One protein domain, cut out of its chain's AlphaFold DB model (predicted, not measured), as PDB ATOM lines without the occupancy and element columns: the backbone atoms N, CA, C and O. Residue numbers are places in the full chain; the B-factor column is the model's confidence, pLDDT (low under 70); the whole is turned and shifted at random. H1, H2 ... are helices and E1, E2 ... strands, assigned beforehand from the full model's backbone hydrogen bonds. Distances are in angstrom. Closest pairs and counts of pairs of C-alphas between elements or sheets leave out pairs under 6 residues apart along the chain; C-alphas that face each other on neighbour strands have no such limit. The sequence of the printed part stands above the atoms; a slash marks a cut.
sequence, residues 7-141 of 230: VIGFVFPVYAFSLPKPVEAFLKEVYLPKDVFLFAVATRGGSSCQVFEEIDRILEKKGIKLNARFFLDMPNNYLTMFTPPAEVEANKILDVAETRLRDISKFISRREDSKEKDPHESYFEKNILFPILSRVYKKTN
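Overview. This is residues 7 to 141 of the 230 residues of the protein "4Fe-4S ferredoxin" of Anaerocolumna sp. CTTW (UniProt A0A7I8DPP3). A small sheet of three parallel strands forms a slab, with the long helix H3 running along one of its faces. Two short helices, H1 and H2, sit side by side and graze the sheet, while H4 lies apart from both the sheet and the other helices, after a long link. The printed part has 135 residues, in the order E1 H1 E2 H2 E3 H3 H4, with the sheet ordered E1, E2, E3; its class is mixed, helices and strands. It is compact, with a radius of gyration of the C-alphas of 15.4 A and spans of 44 by 37 by 26 A.

Along the chain. Find C-alpha 7 at (149.997, 133.511, 142.216), where E1, residues 7 to 13, begins. Look next for its neighbour E2, residues 36 to 44, 25.9 A long, and then for E3, residues 68 to 73, the neighbour of E2. H1 is residues 21 to 29 and H2 residues 51 to 60. H3, residues 87 to 110, runs 34.4 A from C-alpha 87 at (182.818, 128.463, 151.913). H4, residues 123 to 139, runs 23.5 A to C-alpha 139 at (161.133, 147.443, 170.838).

Arrangement. Start at E2, the inner strand: N 10 and O 39 are 2.9 A apart toward E1, and N 42 and O 70 are 3.0 A apart toward E3. E1, H1, E2 and E2, H2, E3 are strand-helix-strand units, parallel neighbour strands joined through a helix, with right-handed crossovers. H3 makes two layers with the sheet, on one face at a height over the sheet of 9.2 A; its closest C-alphas to E3 are Ala 97 and Leu 72, 6.3 A. H1 and H2 touch at Lys 28 and Ile 58, their closest C-alphas, 6.4 A apart. Every O i to N i+4 pair is within hydrogen-bond range in H1, H2 and H3; in H4, 10 of 13 are.

Size, cuts and confidence. The C-alphas of Gly 63 and Val 88, the two farthest apart, are 44.9 A apart. The links E3 to H3 and H3 to H4 are long. The printed part has no cut, and no printed residue is under 70 in pLDDT.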
ATOM      1  N   VAL A   7     149.102 134.062 141.194       94.31
ATOM      2  CA  VAL A   7     149.997 133.511 142.216       94.31
ATOM      3  C   VAL A   7     150.802 134.665 142.798       94.31
ATOM      4  O   VAL A   7     151.534 135.333 142.070       94.31
ATOM      5  N   ILE A   8     150.672 134.910 144.103       96.00
ATOM      6  CA  ILE A   8     151.429 135.947 144.816       96.00
ATOM      7  C   ILE A   8     152.283 135.280 145.893       96.00
ATOM      8  O   ILE A   8     151.807 134.442 146.658       96.00
ATOM      9  N   GLY A   9     153.555 135.667 145.953       96.44
ATOM     10  CA  GLY A   9     154.532 135.115 146.883       96.44
ATOM     11  C   GLY A   9     155.224 136.179 147.717       96.44
ATOM     12  O   GLY A   9     155.723 137.164 147.174       96.44
ATOM     13  N   PHE A  10     155.334 135.948 149.023       97.69
ATOM     14  CA  PHE A  10     156.208 136.725 149.902       97.69
ATOM     15  C   PHE A  10     157.475 135.938 150.212       97.69
ATOM     16  O   PHE A  10     157.421 134.919 150.894       97.69
ATOM     17  N   VAL A  11     158.627 136.423 149.753       97.44
ATOM     18  CA  VAL A  11     159.934 135.828 150.060       97.44
ATOM     19  C   VAL A  11     160.721 136.805 150.922       97.44
ATOM     20  O   VAL A  11     160.936 137.947 150.521       97.44
ATOM     21  N   PHE A  12     161.117 136.387 152.122       96.81
ATOM     22  CA  PHE A  12     161.738 137.288 153.094       96.81
ATOM     23  C   PHE A  12     162.693 136.562 154.053       96.81
ATOM     24  O   PHE A  12     162.497 135.380 154.337       96.81
ATOM     25  N   PRO A  13     163.707 137.261 154.599       95.81
ATOM     26  CA  PRO A  13     164.555 136.710 155.647       95.81
ATOM     27  C   PRO A  13     163.890 136.794 157.022       95.81
ATOM     28  O   PRO A  13     163.141 137.725 157.306       95.81
ATOM     29  N   VAL A  14     164.223 135.871 157.917       95.50
ATOM     30  CA  VAL A  14     163.845 135.930 159.335       95.50
ATOM     31  C   VAL A  14     164.862 136.771 160.105       95.50
ATOM     32  O   VAL A  14     166.041 136.422 160.159       95.50
ATOM     33  N   TYR A  15     164.415 137.845 160.763       94.19
ATOM     34  CA  TYR A  15     165.259 138.677 161.629       94.19
ATOM     35  C   TYR A  15     164.839 138.537 163.087       94.19
ATOM     36  O   TYR A  15     163.706 138.852 163.445       94.19
ATOM     37  N   ALA A  16     165.772 138.104 163.942       91.62
ATOM     38  CA  ALA A  16     165.520 137.861 165.366       91.62
ATOM     39  C   ALA A  16     164.229 137.051 165.605       91.62
ATOM     40  O   ALA A  16     163.357 137.460 166.372       91.62
ATOM     41  N   PHE A  17     164.123 135.911 164.910       93.31
ATOM     42  CA  PHE A  17     163.016 134.950 165.020       93.31
ATOM     43  C   PHE A  17     161.641 135.499 164.601       93.31
ATOM     44  O   PHE A  17     160.610 134.934 164.964       93.31
ATOM     45  N   SER A  18     161.613 136.604 163.855       94.94
ATOM     46  CA  SER A  18     160.397 137.336 163.509       94.94
ATOM     47  C   SER A  18     160.514 138.005 162.130       94.94
ATOM     48  O   SER A  18     161.561 137.940 161.476       94.94
ATOM     49  N   LEU A  19     159.431 138.635 161.669       96.19
ATOM     50  CA  LEU A  19     159.421 139.396 160.421       96.19
ATOM     51  C   LEU A  19     160.339 140.630 160.516       96.19
ATOM     52  O   LEU A  19     160.284 141.361 161.515       96.19
ATOM     53  N   PRO A  20     161.125 140.935 159.466       94.75
ATOM     54  CA  PRO A  20     161.757 142.237 159.322       94.75
ATOM     55  C   PRO A  20     160.700 143.345 159.344       94.75
ATOM     56  O   PRO A  20     159.653 143.227 158.708       94.75
ATOM     57  N   LYS A  21     160.995 144.464 160.017       92.19
ATOM     58  CA  LYS A  21     160.103 145.639 160.070       92.19
ATOM     59  C   LYS A  21     159.552 146.082 158.699       92.19
ATOM     60  O   LYS A  21     158.345 146.308 158.636       92.19
ATOM     61  N   PRO A  22     160.353 146.198 157.614       92.44
ATOM     62  CA  PRO A  22     159.806 146.587 156.309       92.44
ATOM     63  C   PRO A  22     158.819 145.557 155.739       92.44
ATOM     64  O   PRO A  22     157.824 145.949 155.141       92.44
ATOM     65  N   VAL A  23     159.036 144.260 155.977       95.81
ATOM     66  CA  VAL A  23     158.124 143.190 155.534       95.81
ATOM     67  C   VAL A  23     156.817 143.241 156.323       95.81
ATOM     68  O   VAL A  23     155.742 143.180 155.738       95.81
ATOM     69  N   GLU A  24     156.895 143.417 157.645       95.62
ATOM     70  CA  GLU A  24     155.711 143.576 158.497       95.62
ATOM     71  C   GLU A  24     154.876 144.803 158.090       95.62
ATOM     72  O   GLU A  24     153.649 144.723 158.042       95.62
ATOM     73  N   ALA A  25     155.530 145.931 157.789       94.81
ATOM     74  CA  ALA A  25     154.864 147.141 157.310       94.81
ATOM     75  C   ALA A  25     154.201 146.911 155.946       94.81
ATOM     76  O   ALA A  25     153.018 147.190 155.785       94.81
ATOM     77  N   PHE A  26     154.926 146.317 154.997       95.94
ATOM     78  CA  PHE A  26     154.393 145.999 153.677       95.94
ATOM     79  C   PHE A  26     153.161 145.086 153.751       95.94
ATOM     80  O   PHE A  26     152.140 145.396 153.148       95.94
ATOM     81  N   LEU A  27     153.205 144.013 154.546       97.00
ATOM     82  CA  LEU A  27     152.071 143.094 154.712       97.00
ATOM     83  C   LEU A  27     150.827 143.769 155.309       97.00
ATOM     84  O   LEU A  27     149.705 143.358 155.017       97.00
ATOM     85  N   LYS A  28     151.004 144.797 156.147       96.38
ATOM     86  CA  LYS A  28     149.891 145.577 156.709       96.38
ATOM     87  C   LYS A  28     149.247 146.496 155.674       96.38
ATOM     88  O   LYS A  28     148.025 146.619 155.684       96.38
ATOM     89  N   GLU A  29     150.026 147.056 154.755       96.50
ATOM     90  CA  GLU A  29     149.540 148.024 153.762       96.50
ATOM     91  C   GLU A  29     149.067 147.373 152.456       96.50
ATOM     92  O   GLU A  29     148.094 147.825 151.859       96.50
ATOM     93  N   VAL A  30     149.700 146.278 152.027       95.06
ATOM     94  CA  VAL A  30     149.446 145.668 150.715       95.06
ATOM     95  C   VAL A  30     147.978 145.266 150.541       95.06
ATOM     96  O   VAL A  30     147.358 144.665 151.431       95.06
ATOM     97  N   TYR A  31     147.422 145.599 149.378       92.44
ATOM     98  CA  TYR A  31     146.137 145.088 148.917       92.44
ATOM     99  C   TYR A  31     146.363 143.785 148.154       92.44
ATOM    100  O   TYR A  31     147.198 143.723 147.253       92.44
ATOM    101  N   LEU A  32     145.617 142.746 148.514       91.31
ATOM    102  CA  LEU A  32     145.696 141.435 147.884       91.31
ATOM    103  C   LEU A  32     144.301 141.052 147.377       91.31
ATOM    104  O   LEU A  32     143.334 141.184 148.134       91.31
ATOM    105  N   PRO A  33     144.175 140.579 146.125       87.56
ATOM    106  CA  PRO A  33     142.933 139.996 145.635       87.56
ATOM    107  C   PRO A  33     142.507 138.801 146.495       87.56
ATOM    108  O   PRO A  33     143.349 138.116 147.073       87.56
ATOM    109  N   LYS A  34     141.200 138.526 146.563       80.88
ATOM    110  CA  LYS A  34     140.684 137.355 147.294       80.88
ATOM    111  C   LYS A  34     140.913 136.039 146.545       80.88
ATOM    112  O   LYS A  34     141.140 135.021 147.187       80.88
ATOM    113  N   ASP A  35     140.914 136.084 145.216       86.00
ATOM    114  CA  ASP A  35     141.028 134.907 144.347       86.00
ATOM    115  C   ASP A  35     142.474 134.725 143.857       86.00
ATOM    116  O   ASP A  35     142.775 134.787 142.664       86.00
ATOM    117  N   VAL A  36     143.394 134.557 144.808       91.94
ATOM    118  CA  VAL A  36     144.829 134.386 144.557       91.94
ATOM    119  C   VAL A  36     145.350 133.166 145.310       91.94
ATOM    120  O   VAL A  36     144.956 132.918 146.447       91.94
ATOM    121  N   PHE A  37     146.273 132.426 144.699       95.56
ATOM    122  CA  PHE A  37     147.093 131.467 145.426       95.56
ATOM    123  C   PHE A  37     148.231 132.223 146.117       95.56
ATOM    124  O   PHE A  37     149.152 132.723 145.460       95.56
ATOM    125  N   LEU A  38     148.148 132.341 147.440       96.94
ATOM    126  CA  LEU A  38     149.082 133.120 148.242       96.94
ATOM    127  C   LEU A  38     150.072 132.211 148.965       96.94
ATOM    128  O   LEU A  38     149.671 131.351 149.752       96.94
ATOM    129  N   PHE A  39     151.367 132.440 148.765       97.94
ATOM    130  CA  PHE A  39     152.404 131.689 149.468       97.94
ATOM    131  C   PHE A  39     153.441 132.575 150.159       97.94
ATOM    132  O   PHE A  39     153.622 133.747 149.827       97.94
ATOM    133  N   ALA A  40     154.151 131.994 151.124       98.25
ATOM    134  CA  ALA A  40     155.256 132.643 151.816       98.25
ATOM    135  C   ALA A  40     156.474 131.714 151.946       98.25
ATOM    136  O   ALA A  40     156.337 130.546 152.308       98.25
ATOM    137  N   VAL A  41     157.673 132.243 151.696       98.25
ATOM    138  CA  VAL A  41     158.952 131.548 151.900       98.25
ATOM    139  C   VAL A  41     159.814 132.358 152.862       98.25
ATOM    140  O   VAL A  41     160.176 133.501 152.574       98.25
ATOM    141  N   ALA A  42     160.151 131.758 154.003       97.44
ATOM    142  CA  ALA A  42     160.976 132.380 155.031       97.44
ATOM    143  C   ALA A  42     162.406 131.825 154.975       97.44
ATOM    144  O   ALA A  42     162.622 130.643 155.256       97.44
ATOM    145  N   THR A  43     163.385 132.674 154.648       96.81
ATOM    146  CA  THR A  43     164.803 132.290 154.658       96.81
ATOM    147  C   THR A  43     165.432 132.505 156.033       96.81
ATOM    148  O   THR A  43     165.167 133.512 156.696       96.81
ATOM    149  N   ARG A  44     166.254 131.564 156.510       94.94
ATOM    150  CA  ARG A  44     166.833 131.631 157.869       94.94
ATOM    151  C   ARG A  44     168.113 130.812 158.019       94.94
ATOM    152  O   ARG A  44     168.415 129.982 157.180       94.94
ATOM    153  N   GLY A  45     168.819 130.991 159.134       92.56
ATOM    154  CA  GLY A  45     169.994 130.187 159.498       92.56
ATOM    155  C   GLY A  45     169.697 128.919 160.314       92.56
ATOM    156  O   GLY A  45     170.595 128.463 161.011       92.56
ATOM    157  N   GLY A  46     168.458 128.408 160.304       87.31
ATOM    158  CA  GLY A  46     168.075 127.160 160.990       87.31
ATOM    159  C   GLY A  46     167.502 127.282 162.412       87.31
ATOM    160  O   GLY A  46     167.432 126.296 163.130       87.31
ATOM    161  N   SER A  47     167.089 128.467 162.869       86.12
ATOM    162  CA  SER A  47     166.442 128.623 164.185       86.12
ATOM    163  C   SER A  47     164.921 128.482 164.114       86.12
ATOM    164  O   SER A  47     164.320 128.924 163.126       86.12
ATOM    165  N   SER A  48     164.285 128.026 165.199       89.62
ATOM    166  CA  SER A  48     162.823 128.072 165.288       89.62
ATOM    167  C   SER A  48     162.269 129.502 165.263       89.62
ATOM    168  O   SER A  48     162.941 130.450 165.683       89.62
ATOM    169  N   CYS A  49     161.053 129.695 164.743       90.56
ATOM    170  CA  CYS A  49     160.376 130.996 164.737       90.56
ATOM    171  C   CYS A  49     158.848 130.880 164.572       90.56
ATOM    172  O   CYS A  49     158.307 129.799 164.357       90.56
ATOM    173  N   GLN A  50     158.150 132.019 164.680       90.12
ATOM    174  CA  GLN A  50     156.691 132.125 164.501       90.12
ATOM    175  C   GLN A  50     156.292 133.019 163.316       90.12
ATOM    176  O   GLN A  50     155.244 133.670 163.330       90.12
ATOM    177  N   VAL A  51     157.151 133.145 162.303       94.94
ATOM    178  CA  VAL A  51     156.933 134.138 161.235       94.94
ATOM    179  C   VAL A  51     155.659 133.885 160.436       94.94
ATOM    180  O   VAL A  51     155.005 134.840 160.034       94.94
ATOM    181  N   PHE A  52     155.260 132.628 160.246       96.06
ATOM    182  CA  PHE A  52     154.027 132.324 159.526       96.06
ATOM    183  C   PHE A  52     152.787 132.596 160.368       96.06
ATOM    184  O   PHE A  52     151.833 133.159 159.852       96.06
ATOM    185  N   GLU A  53     152.825 132.313 161.668       93.81
ATOM    186  CA  GLU A  53     151.760 132.700 162.590       93.81
ATOM    187  C   GLU A  53     151.648 134.233 162.714       93.81
ATOM    188  O   GLU A  53     150.555 134.768 162.899       93.81
ATOM    189  N   GLU A  54     152.758 134.971 162.601       95.38
ATOM    190  CA  GLU A  54     152.734 136.434 162.481       95.38
ATOM    191  C   GLU A  54     152.052 136.897 161.188       95.38
ATOM    192  O   GLU A  54     151.219 137.803 161.251       95.38
ATOM    193  N   ILE A  55     152.370 136.280 160.045       97.19
ATOM    194  CA  ILE A  55     151.732 136.596 158.758       97.19
ATOM    195  C   ILE A  55     150.238 136.278 158.803       97.19
ATOM    196  O   ILE A  55     149.438 137.144 158.450       97.19
ATOM    197  N   ASP A  56     149.858 135.095 159.293       96.06
ATOM    198  CA  ASP A  56     148.462 134.670 159.422       96.06
ATOM    199  C   ASP A  56     147.662 135.714 160.220       96.06
ATOM    200  O   ASP A  56     146.662 136.231 159.730       96.06
ATOM    201  N   ARG A  57     148.169 136.164 161.379       96.44
ATOM    202  CA  ARG A  57     147.520 137.219 162.186       96.44
ATOM    203  C   ARG A  57     147.380 138.568 161.471       96.44
ATOM    204  O   ARG A  57     146.481 139.344 161.806       96.44
ATOM    205  N   ILE A  58     148.297 138.916 160.565       96.94
ATOM    206  CA  ILE A  58     148.222 140.165 159.790       96.94
ATOM    207  C   ILE A  58     147.179 140.027 158.675       96.94
ATOM    208  O   ILE A  58     146.346 140.919 158.513       96.94
ATOM    209  N   LEU A  59     147.200 138.914 157.940       95.44
ATOM    210  CA  LEU A  59     146.317 138.672 156.800       95.44
ATOM    211  C   LEU A  59     144.877 138.343 157.215       95.44
ATOM    212  O   LEU A  59     143.942 138.762 156.535       95.44
ATOM    213  N   GLU A  60     144.670 137.696 158.364       95.06
ATOM    214  CA  GLU A  60     143.334 137.414 158.908       95.06
ATOM    215  C   GLU A  60     142.522 138.696 159.126       95.06
ATOM    216  O   GLU A  60     141.324 138.721 158.851       95.06
ATOM    217  N   LYS A  61     143.175 139.802 159.510       95.19
ATOM    218  CA  LYS A  61     142.531 141.127 159.631       95.19
ATOM    219  C   LYS A  61     142.014 141.671 158.299       95.19
ATOM    220  O   LYS A  61     141.162 142.551 158.293       95.19
ATOM    221  N   LYS A  62     142.537 141.158 157.184       93.06
ATOM    222  CA  LYS A  62     142.119 141.475 155.814       93.06
ATOM    223  C   LYS A  62     141.166 140.413 155.242       93.06
ATOM    224  O   LYS A  62     140.719 140.553 154.109       93.06
ATOM    225  N   GLY A  63     140.849 139.359 156.001       93.25
ATOM    226  CA  GLY A  63     140.046 138.226 155.534       93.25
ATOM    227  C   GLY A  63     140.771 137.328 154.528       93.25
ATOM    228  O   GLY A  63     140.112 136.686 153.715       93.25
ATOM    229  N   ILE A  64     142.109 137.305 154.560       93.31
ATOM    230  CA  ILE A  64     142.972 136.565 153.625       93.31
ATOM    231  C   ILE A  64     143.788 135.533 154.406       93.31
ATOM    232  O   ILE A  64     144.089 135.731 155.584       93.31
ATOM    233  N   LYS A  65     144.142 134.419 153.760       93.81
ATOM    234  CA  LYS A  65     144.959 133.349 154.342       93.81
ATOM    235  C   LYS A  65     146.060 132.937 153.373       93.81
ATOM    236  O   LYS A  65     145.882 133.038 152.164       93.81
ATOM    237  N   LEU A  66     147.179 132.459 153.912       96.12
ATOM    238  CA  LEU A  66     148.189 131.767 153.118       96.12
ATOM    239  C   LEU A  66     147.663 130.390 152.695       96.12
ATOM    240  O   LEU A  66     147.177 129.630 153.534       96.12
ATOM    241  N   ASN A  67     147.820 130.060 151.416       96.81
ATOM    242  CA  ASN A  67     147.650 128.704 150.896       96.81
ATOM    243  C   ASN A  67     148.855 127.836 151.250       96.81
ATOM    244  O   ASN A  67     148.709 126.703 151.706       96.81
ATOM    245  N   ALA A  68     150.058 128.384 151.064       97.69
ATOM    246  CA  ALA A  68     151.296 127.643 151.228       97.69
ATOM    247  C   ALA A  68     152.362 128.427 152.000       97.69
ATOM    248  O   ALA A  68     152.527 129.637 151.841       97.69
ATOM    249  N   ARG A  69     153.125 127.728 152.839       97.75
ATOM    250  CA  ARG A  69     154.257 128.296 153.578       97.75
ATOM    251  C   ARG A  69     155.424 127.328 153.625       97.75
ATOM    252  O   ARG A  69     155.198 126.128 153.759       97.75
ATOM    253  N   PHE A  70     156.643 127.856 153.537       97.75
ATOM    254  CA  PHE A  70     157.859 127.045 153.485       97.75
ATOM    255  C   PHE A  70     159.050 127.737 154.143       97.75
ATOM    256  O   PHE A  70     159.300 128.923 153.916       97.75
ATOM    257  N   PHE A  71     159.833 126.983 154.903       97.00
ATOM    258  CA  PHE A  71     161.148 127.415 155.347       97.00
ATOM    259  C   PHE A  71     162.206 127.069 154.299       97.00
ATOM    260  O   PHE A  71     162.158 126.023 153.648       97.00
ATOM    261  N   LEU A  72     163.187 127.958 154.159       97.12
ATOM    262  CA  LEU A  72     164.376 127.726 153.351       97.12
ATOM    263  C   LEU A  72     165.610 128.082 154.181       97.12
ATOM    264  O   LEU A  72     165.898 129.256 154.424       97.12
ATOM    265  N   ASP A  73     166.327 127.067 154.650       96.69
ATOM    266  CA  ASP A  73     167.551 127.294 155.408       96.69
ATOM    267  C   ASP A  73     168.684 127.732 154.469       96.69
ATOM    268  O   ASP A  73     168.878 127.173 153.393       96.69
ATOM    269  N   MET A  74     169.408 128.772 154.876       96.38
ATOM    270  CA  MET A  74     170.455 129.455 154.118       96.38
ATOM    271  C   MET A  74     171.673 129.695 155.023       96.38
ATOM    272  O   MET A  74     171.524 129.749 156.249       96.38
ATOM    273  N   PRO A  75     172.879 129.903 154.459       96.50
ATOM    274  CA  PRO A  75     174.055 130.250 155.252       96.50
ATOM    275  C   PRO A  75     173.811 131.478 156.141       96.50
ATOM    276  O   PRO A  75     173.328 132.518 155.686       96.50
ATOM    277  N   ASN A  76     174.146 131.364 157.428       92.88
ATOM    278  CA  ASN A  76     173.922 132.435 158.396       92.88
ATOM    279  C   ASN A  76     174.889 133.608 158.151       92.88
ATOM    280  O   ASN A  76     176.106 133.427 158.088       92.88
ATOM    281  N   ASN A  77     174.345 134.821 158.055       92.69
ATOM    282  CA  ASN A  77     175.096 136.052 157.809       92.69
ATOM    283  C   ASN A  77     174.983 137.083 158.953       92.69
ATOM    284  O   ASN A  77     175.396 138.229 158.801       92.69
ATOM    285  N   TYR A  78     174.462 136.711 160.125       93.88
ATOM    286  CA  TYR A  78     174.298 137.636 161.248       93.88
ATOM    287  C   TYR A  78     175.581 137.770 162.086       93.88
ATOM    288  O   TYR A  78     175.780 137.108 163.110       93.88
ATOM    289  N   LEU A  79     176.457 138.677 161.643       92.19
ATOM    290  CA  LEU A  79     177.828 138.847 162.148       92.19
ATOM    291  C   LEU A  79     177.958 139.241 163.627       92.19
ATOM    292  O   LEU A  79     179.026 139.079 164.219       92.19
ATOM    293  N   THR A  80     176.916 139.797 164.246       87.69
ATOM    294  CA  THR A  80     177.023 140.250 165.643       87.69
ATOM    295  C   THR A  80     177.068 139.097 166.633       87.69
ATOM    296  O   THR A  80     177.599 139.259 167.726       87.69
ATOM    297  N   MET A  81     176.504 137.948 166.265       87.06
ATOM    298  CA  MET A  81     176.416 136.773 167.129       87.06
ATOM    299  C   MET A  81     177.216 135.613 166.540       87.06
ATOM    300  O   MET A  81     177.995 134.963 167.239       87.06
ATOM    301  N   PHE A  82     177.127 135.415 165.228       91.06
ATOM    302  CA  PHE A  82     177.694 134.252 164.562       91.06
ATOM    303  C   PHE A  82     178.926 134.615 163.743       91.06
ATOM    304  O   PHE A  82     179.133 135.758 163.337       91.06
ATOM    305  N   THR A  83     179.792 133.627 163.565       92.69
ATOM    306  CA  THR A  83     180.834 133.679 162.542       92.69
ATOM    307  C   THR A  83     180.223 133.070 161.284       92.69
ATOM    308  O   THR A  83     179.600 132.015 161.411       92.69
ATOM    309  N   PRO A  84     180.337 133.708 160.107       92.88
ATOM    310  CA  PRO A  84     179.857 133.099 158.878       92.88
ATOM    311  C   PRO A  84     180.459 131.712 158.650       92.88
ATOM    312  O   PRO A  84     181.629 131.515 158.996       92.88
ATOM    313  N   PRO A  85     179.694 130.777 158.062       93.44
ATOM    314  CA  PRO A  85     180.220 129.466 157.716       93.44
ATOM    315  C   PRO A  85     181.374 129.600 156.720       93.44
ATOM    316  O   PRO A  85     181.424 130.540 155.919       93.44
ATOM    317  N   ALA A  86     182.297 128.642 156.761       94.12
ATOM    318  CA  ALA A  86     183.329 128.533 155.738       94.12
ATOM    319  C   ALA A  86     182.688 128.251 154.369       94.12
ATOM    320  O   ALA A  86     181.609 127.668 154.302       94.12
ATOM    321  N   GLU A  87     183.361 128.604 153.274       94.31
ATOM    322  CA  GLU A  87     182.818 128.463 151.913       94.31
ATOM    323  C   GLU A  87     182.309 127.044 151.611       94.31
ATOM    324  O   GLU A  87     181.198 126.870 151.122       94.31
ATOM    325  N   VAL A  88     183.070 126.017 151.998       95.56
ATOM    326  CA  VAL A  88     182.683 124.608 151.815       95.56
ATOM    327  C   VAL A  88     181.393 124.262 152.567       95.56
ATOM    328  O   VAL A  88     180.568 123.501 152.070       95.56
ATOM    329  N   GLU A  89     181.207 124.796 153.772       95.81
ATOM    330  CA  GLU A  89     179.990 124.586 154.561       95.81
ATOM    331  C   GLU A  89     178.817 125.384 153.985       95.81
ATOM    332  O   GLU A  89     177.719 124.849 153.843       95.81
ATOM    333  N   ALA A  90     179.061 126.633 153.583       96.69
ATOM    334  CA  ALA A  90     178.067 127.468 152.930       96.69
ATOM    335  C   ALA A  90     177.539 126.813 151.645       96.69
ATOM    336  O   ALA A  90     176.328 126.767 151.454       96.69
ATOM    337  N   ASN A  91     178.421 126.249 150.814       96.50
ATOM    338  CA  ASN A  91     178.040 125.558 149.581       96.50
ATOM    339  C   ASN A  91     177.194 124.310 149.864       96.50
ATOM    340  O   ASN A  91     176.158 124.137 149.236       96.50
ATOM    341  N   LYS A  92     177.529 123.513 150.889       97.19
ATOM    342  CA  LYS A  92     176.683 122.374 151.301       97.19
ATOM    343  C   LYS A  92     175.274 122.806 151.710       97.19
ATOM    344  O   LYS A  92     174.303 122.135 151.373       97.19
ATOM    345  N   ILE A  93     175.153 123.914 152.446       97.12
ATOM    346  CA  ILE A  93     173.843 124.464 152.821       97.12
ATOM    347  C   ILE A  93     173.089 124.922 151.564       97.12
ATOM    348  O   ILE A  93     171.891 124.671 151.450       97.12
ATOM    349  N   LEU A  94     173.778 125.552 150.607       97.56
ATOM    350  CA  LEU A  94     173.183 125.997 149.346       97.56
ATOM    351  C   LEU A  94     172.717 124.827 148.464       97.56
ATOM    352  O   LEU A  94     171.624 124.918 147.915       97.56
ATOM    353  N   ASP A  95     173.452 123.716 148.399       97.69
ATOM    354  CA  ASP A  95     173.042 122.514 147.650       97.69
ATOM    355  C   ASP A  95     171.726 121.921 148.200       97.69
ATOM    356  O   ASP A  95     170.812 121.525 147.459       97.69
ATOM    357  N   VAL A  96     171.599 121.893 149.533       97.25
ATOM    358  CA  VAL A  96     170.363 121.481 150.218       97.25
ATOM    359  C   VAL A  96     169.241 122.482 149.939       97.25
ATOM    360  O   VAL A  96     168.122 122.074 149.614       97.25
ATOM    361  N   ALA A  97     169.534 123.782 150.010       97.31
ATOM    362  CA  ALA A  97     168.576 124.841 149.719       97.31
ATOM    363  C   ALA A  97     168.073 124.780 148.267       97.31
ATOM    364  O   ALA A  97     166.877 124.935 148.037       97.31
ATOM    365  N   GLU A  98     168.932 124.488 147.289       97.31
ATOM    366  CA  GLU A  98     168.546 124.350 145.881       97.31
ATOM    367  C   GLU A  98     167.600 123.161 145.671       97.31
ATOM    368  O   GLU A  98     166.585 123.255 144.975       97.31
ATOM    369  N   THR A  99     167.890 122.030 146.315       97.75
ATOM    370  CA  THR A  99     167.003 120.860 146.288       97.75
ATOM    371  C   THR A  99     165.649 121.189 146.910       97.75
ATOM    372  O   THR A  99     164.608 120.945 146.297       97.75
ATOM    373  N   ARG A 100     165.648 121.847 148.075       96.94
ATOM    374  CA  ARG A 100     164.423 122.304 148.740       96.94
ATOM    375  C   ARG A 100     163.634 123.287 147.872       96.94
ATOM    376  O   ARG A 100     162.415 123.165 147.777       96.94
ATOM    377  N   LEU A 101     164.311 124.228 147.216       97.31
ATOM    378  CA  LEU A 101     163.699 125.229 146.345       97.31
ATOM    379  C   LEU A 101     163.002 124.581 145.143       97.31
ATOM    380  O   LEU A 101     161.898 124.995 144.786       97.31
ATOM    381  N   ARG A 102     163.594 123.532 144.556       97.94
ATOM    382  CA  ARG A 102     162.953 122.746 143.488       97.94
ATOM    383  C   ARG A 102     161.651 122.105 143.955       97.94
ATOM    384  O   ARG A 102     160.680 122.098 143.202       97.94
ATOM    385  N   ASP A 103     161.600 121.607 145.184       96.69
ATOM    386  CA  ASP A 103     160.371 121.033 145.729       96.69
ATOM    387  C   ASP A 103     159.326 122.104 146.042       96.69
ATOM    388  O   ASP A 103     158.183 121.967 145.615       96.69
ATOM    389  N   ILE A 104     159.717 123.208 146.688       97.69
ATOM    390  CA  ILE A 104     158.835 124.364 146.926       97.69
ATOM    391  C   ILE A 104     158.228 124.864 145.604       97.69
ATOM    392  O   ILE A 104     157.022 125.090 145.518       97.69
ATOM    393  N   SER A 105     159.041 124.968 144.549       97.12
ATOM    394  CA  SER A 105     158.594 125.391 143.218       97.12
ATOM    395  C   SER A 105     157.523 124.464 142.630       97.12
ATOM    396  O   SER A 105     156.554 124.946 142.039       97.12
ATOM    397  N   LYS A 106     157.621 123.141 142.845       96.31
ATOM    398  CA  LYS A 106     156.582 122.186 142.416       96.31
ATOM    399  C   LYS A 106     155.261 122.418 143.149       96.31
ATOM    400  O   LYS A 106     154.229 122.460 142.484       96.31
ATOM    401  N   PHE A 107     155.290 122.607 144.474       95.31
ATOM    402  CA  PHE A 107     154.082 122.910 145.259       95.31
ATOM    403  C   PHE A 107     153.404 124.191 144.761       95.31
ATOM    404  O   PHE A 107     152.202 124.200 144.510       95.31
ATOM    405  N   ILE A 108     154.183 125.259 144.554       95.56
ATOM    406  CA  ILE A 108     153.667 126.551 144.079       95.56
ATOM    407  C   ILE A 108     153.092 126.425 142.662       95.56
ATOM    408  O   ILE A 108     151.988 126.898 142.405       95.56
ATOM    409  N   SER A 109     153.802 125.749 141.753       94.75
ATOM    410  CA  SER A 109     153.368 125.578 140.358       94.75
ATOM    411  C   SER A 109     152.065 124.787 140.245       94.75
ATOM    412  O   SER A 109     151.247 125.058 139.370       94.75
ATOM    413  N   ARG A 110     151.856 123.822 141.146       95.38
ATOM    414  CA  ARG A 110     150.624 123.027 141.230       95.38
ATOM    415  C   ARG A 110     149.539 123.672 142.087       95.38
ATOM    416  O   ARG A 110     148.435 123.139 142.139       95.38
ATOM    417  N   ARG A 111     149.838 124.806 142.732       94.81
ATOM    418  CA  ARG A 111     148.935 125.514 143.651       94.81
ATOM    419  C   ARG A 111     148.445 124.600 144.779       94.81
ATOM    420  O   ARG A 111     147.281 124.629 145.164       94.81
ATOM    421  N   GLU A 112     149.347 123.765 145.283       95.31
ATOM    422  CA  GLU A 112     149.068 122.842 146.379       95.31
ATOM    423  C   GLU A 112     149.161 123.581 147.722       95.31
ATOM    424  O   GLU A 112     150.172 124.220 148.029       95.31
ATOM    425  N   ASP A 113     148.109 123.475 148.537       96.12
ATOM    426  CA  ASP A 113     148.116 123.995 149.903       96.12
ATOM    427  C   ASP A 113     149.215 123.308 150.735       96.12
ATOM    428  O   ASP A 113     149.395 122.088 150.698       96.12
ATOM    429  N   SER A 114     149.934 124.089 151.542       96.00
ATOM    430  CA  SER A 114     150.985 123.587 152.429       96.00
ATOM    431  C   SER A 114     151.012 124.355 153.742       96.00
ATOM    432  O   SER A 114     151.186 125.573 153.782       96.00
ATOM    433  N   LYS A 115     150.919 123.623 154.852       92.12
ATOM    434  CA  LYS A 115     151.135 124.154 156.203       92.12
ATOM    435  C   LYS A 115     152.385 123.550 156.808       92.12
ATOM    436  O   LYS A 115     152.313 122.929 157.868       92.12
ATOM    437  N   GLU A 116     153.509 123.727 156.119       90.81
ATOM    438  CA  GLU A 116     154.800 123.216 156.570       90.81
ATOM    439  C   GLU A 116     155.028 123.514 158.054       90.81
ATOM    440  O   GLU A 116     154.776 124.625 158.541       90.81
ATOM    441  N   LYS A 117     155.463 122.472 158.763       87.88
ATOM    442  CA  LYS A 117     155.932 122.573 160.137       87.88
ATOM    443  C   LYS A 117     157.411 122.898 160.122       87.88
ATOM    444  O   LYS A 117     158.141 122.490 159.226       87.88
ATOM    445  N   ASP A 118     157.834 123.618 161.142       88.50
ATOM    446  CA  ASP A 118     159.224 123.991 161.296       88.50
ATOM    447  C   ASP A 118     160.090 122.737 161.561       88.50
ATOM    448  O   ASP A 118     159.867 122.060 162.562       88.50
ATOM    449  N   PRO A 119     161.072 122.393 160.703       83.88
ATOM    450  CA  PRO A 119     161.962 121.256 160.953       83.88
ATOM    451  C   PRO A 119     162.844 121.433 162.199       83.88
ATOM    452  O   PRO A 119     163.317 120.445 162.750       83.88
ATOM    453  N   HIS A 120     163.029 122.673 162.667       84.19
ATOM    454  CA  HIS A 120     163.773 123.013 163.882       84.19
ATOM    455  C   HIS A 120     162.833 123.306 165.060       84.19
ATOM    456  O   HIS A 120     163.207 124.021 165.987       84.19
ATOM    457  N   GLU A 121     161.581 122.827 165.017       82.00
ATOM    458  CA  GLU A 121     160.565 123.162 166.018       82.00
ATOM    459  C   GLU A 121     160.970 122.711 167.426       82.00
ATOM    460  O   GLU A 121     161.031 121.525 167.748       82.00
ATOM    461  N   SER A 122     161.150 123.694 168.304       89.69
ATOM    462  CA  SER A 122     161.205 123.505 169.748       89.69
ATOM    463  C   SER A 122     160.035 124.253 170.368       89.69
ATOM    464  O   SER A 122     159.921 125.471 170.230       89.69
ATOM    465  N   TYR A 123     159.142 123.536 171.058       88.19
ATOM    466  CA  TYR A 123     157.923 124.136 171.613       88.19
ATOM    467  C   TYR A 123     158.233 125.301 172.559       88.19
ATOM    468  O   TYR A 123     157.586 126.347 172.483       88.19
ATOM    469  N   PHE A 124     159.231 125.138 173.433       91.44
ATOM    470  CA  PHE A 124     159.644 126.177 174.375       91.44
ATOM    471  C   PHE A 124     160.247 127.389 173.655       91.44
ATOM    472  O   PHE A 124     159.864 128.528 173.930       91.44
ATOM    473  N   GLU A 125     161.157 127.152 172.710       91.19
ATOM    474  CA  GLU A 125     161.799 128.226 171.952       91.19
ATOM    475  C   GLU A 125     160.776 129.011 171.138       91.19
ATOM    476  O   GLU A 125     160.689 130.234 171.253       91.19
ATOM    477  N   LYS A 126     159.943 128.288 170.386       88.12
ATOM    478  CA  LYS A 126     158.906 128.844 169.530       88.12
ATOM    479  C   LYS A 126     157.865 129.614 170.324       88.12
ATOM    480  O   LYS A 126     157.508 130.700 169.894       88.12
ATOM    481  N   ASN A 127     157.341 129.083 171.432       88.50
ATOM    482  CA  ASN A 127     156.158 129.652 172.097       88.50
ATOM    483  C   ASN A 127     156.463 130.569 173.284       88.50
ATOM    484  O   ASN A 127     155.592 131.346 173.672       88.50
ATOM    485  N   ILE A 128     157.667 130.505 173.857       91.62
ATOM    486  CA  ILE A 128     158.015 131.271 175.062       91.62
ATOM    487  C   ILE A 128     159.235 132.153 174.799       91.62
ATOM    488  O   ILE A 128     159.122 133.379 174.817       91.62
ATOM    489  N   LEU A 129     160.397 131.554 174.524       93.44
ATOM    490  CA  LEU A 129     161.666 132.288 174.502       93.44
ATOM    491  C   LEU A 129     161.751 133.287 173.341       93.44
ATOM    492  O   LEU A 129     161.982 134.480 173.558       93.44
ATOM    493  N   PHE A 130     161.569 132.822 172.106       93.25
ATOM    494  CA  PHE A 130     161.765 133.646 170.916       93.25
ATOM    495  C   PHE A 130     160.694 134.721 170.709       93.25
ATOM    496  O   PHE A 130     161.079 135.810 170.289       93.25
ATOM    497  N   PRO A 131     159.407 134.534 171.063       91.88
ATOM    498  CA  PRO A 131     158.431 135.627 171.051       91.88
ATOM    499  C   PRO A 131     158.767 136.762 172.028       91.88
ATOM    500  O   PRO A 131     158.617 137.942 171.698       91.88
ATOM    501  N   ILE A 132     159.252 136.435 173.232       94.06
ATOM    502  CA  ILE A 132     159.697 137.445 174.203       94.06
ATOM    503  C   ILE A 132     160.921 138.175 173.648       94.06
ATOM    504  O   ILE A 132     160.963 139.408 173.615       94.06
ATOM    505  N   LEU A 133     161.903 137.415 173.167       93.75
ATOM    506  CA  LEU A 133     163.156 137.955 172.664       93.75
ATOM    507  C   LEU A 133     162.955 138.809 171.400       93.75
ATOM    508  O   LEU A 133     163.513 139.903 171.312       93.75
ATOM    509  N   SER A 134     162.112 138.379 170.460       93.56
ATOM    510  CA  SER A 134     161.780 139.140 169.252       93.56
ATOM    511  C   SER A 134     161.086 140.459 169.592       93.56
ATOM    512  O   SER A 134     161.433 141.502 169.031       93.56
ATOM    513  N   ARG A 135     160.177 140.466 170.579       93.31
ATOM    514  CA  ARG A 135     159.539 141.692 171.082       93.31
ATOM    515  C   ARG A 135     160.560 142.654 171.680       93.31
ATOM    516  O   ARG A 135     160.486 143.856 171.414       93.31
ATOM    517  N   VAL A 136     161.513 142.147 172.462       95.25
ATOM    518  CA  VAL A 136     162.604 142.955 173.027       95.25
ATOM    519  C   VAL A 136     163.476 143.532 171.912       95.25
ATOM    520  O   VAL A 136     163.682 144.747 171.883       95.25
ATOM    521  N   TYR A 137     163.928 142.715 170.956       94.12
ATOM    522  CA  TYR A 137     164.708 143.181 169.808       94.12
ATOM    523  C   TYR A 137     163.957 144.242 168.991       94.12
ATOM    524  O   TYR A 137     164.509 145.310 168.724       94.12
ATOM    525  N   LYS A 138     162.678 144.032 168.652       91.31
ATOM    526  CA  LYS A 138     161.878 145.017 167.902       91.31
ATOM    527  C   LYS A 138     161.714 146.335 168.670       91.31
ATOM    528  O   LYS A 138     161.943 147.399 168.083       91.31
ATOM    529  N   LYS A 139     161.368 146.271 169.968       92.94
ATOM    530  CA  LYS A 139     161.133 147.443 170.838       92.94
ATOM    531  C   LYS A 139     162.402 148.264 171.067       92.94
ATOM    532  O   LYS A 139     162.339 149.485 171.105       92.94
ATOM    533  N   THR A 140     163.546 147.602 171.207       92.88
ATOM    534  CA  THR A 140     164.843 148.256 171.457       92.88
ATOM    535  C   THR A 140     165.597 148.629 170.179       92.88
ATOM    536  O   THR A 140     166.723 149.116 170.249       92.88
ATOM    537  N   ASN A 141     165.005 148.371 169.009       90.75
ATOM    538  CA  ASN A 141     165.671 148.448 167.712       90.75
ATOM    539  C   ASN A 141     167.021 147.708 167.690       90.75
ATOM    540  O   ASN A 141     168.063 148.272 167.355       90.75
TER     541      ASN A 141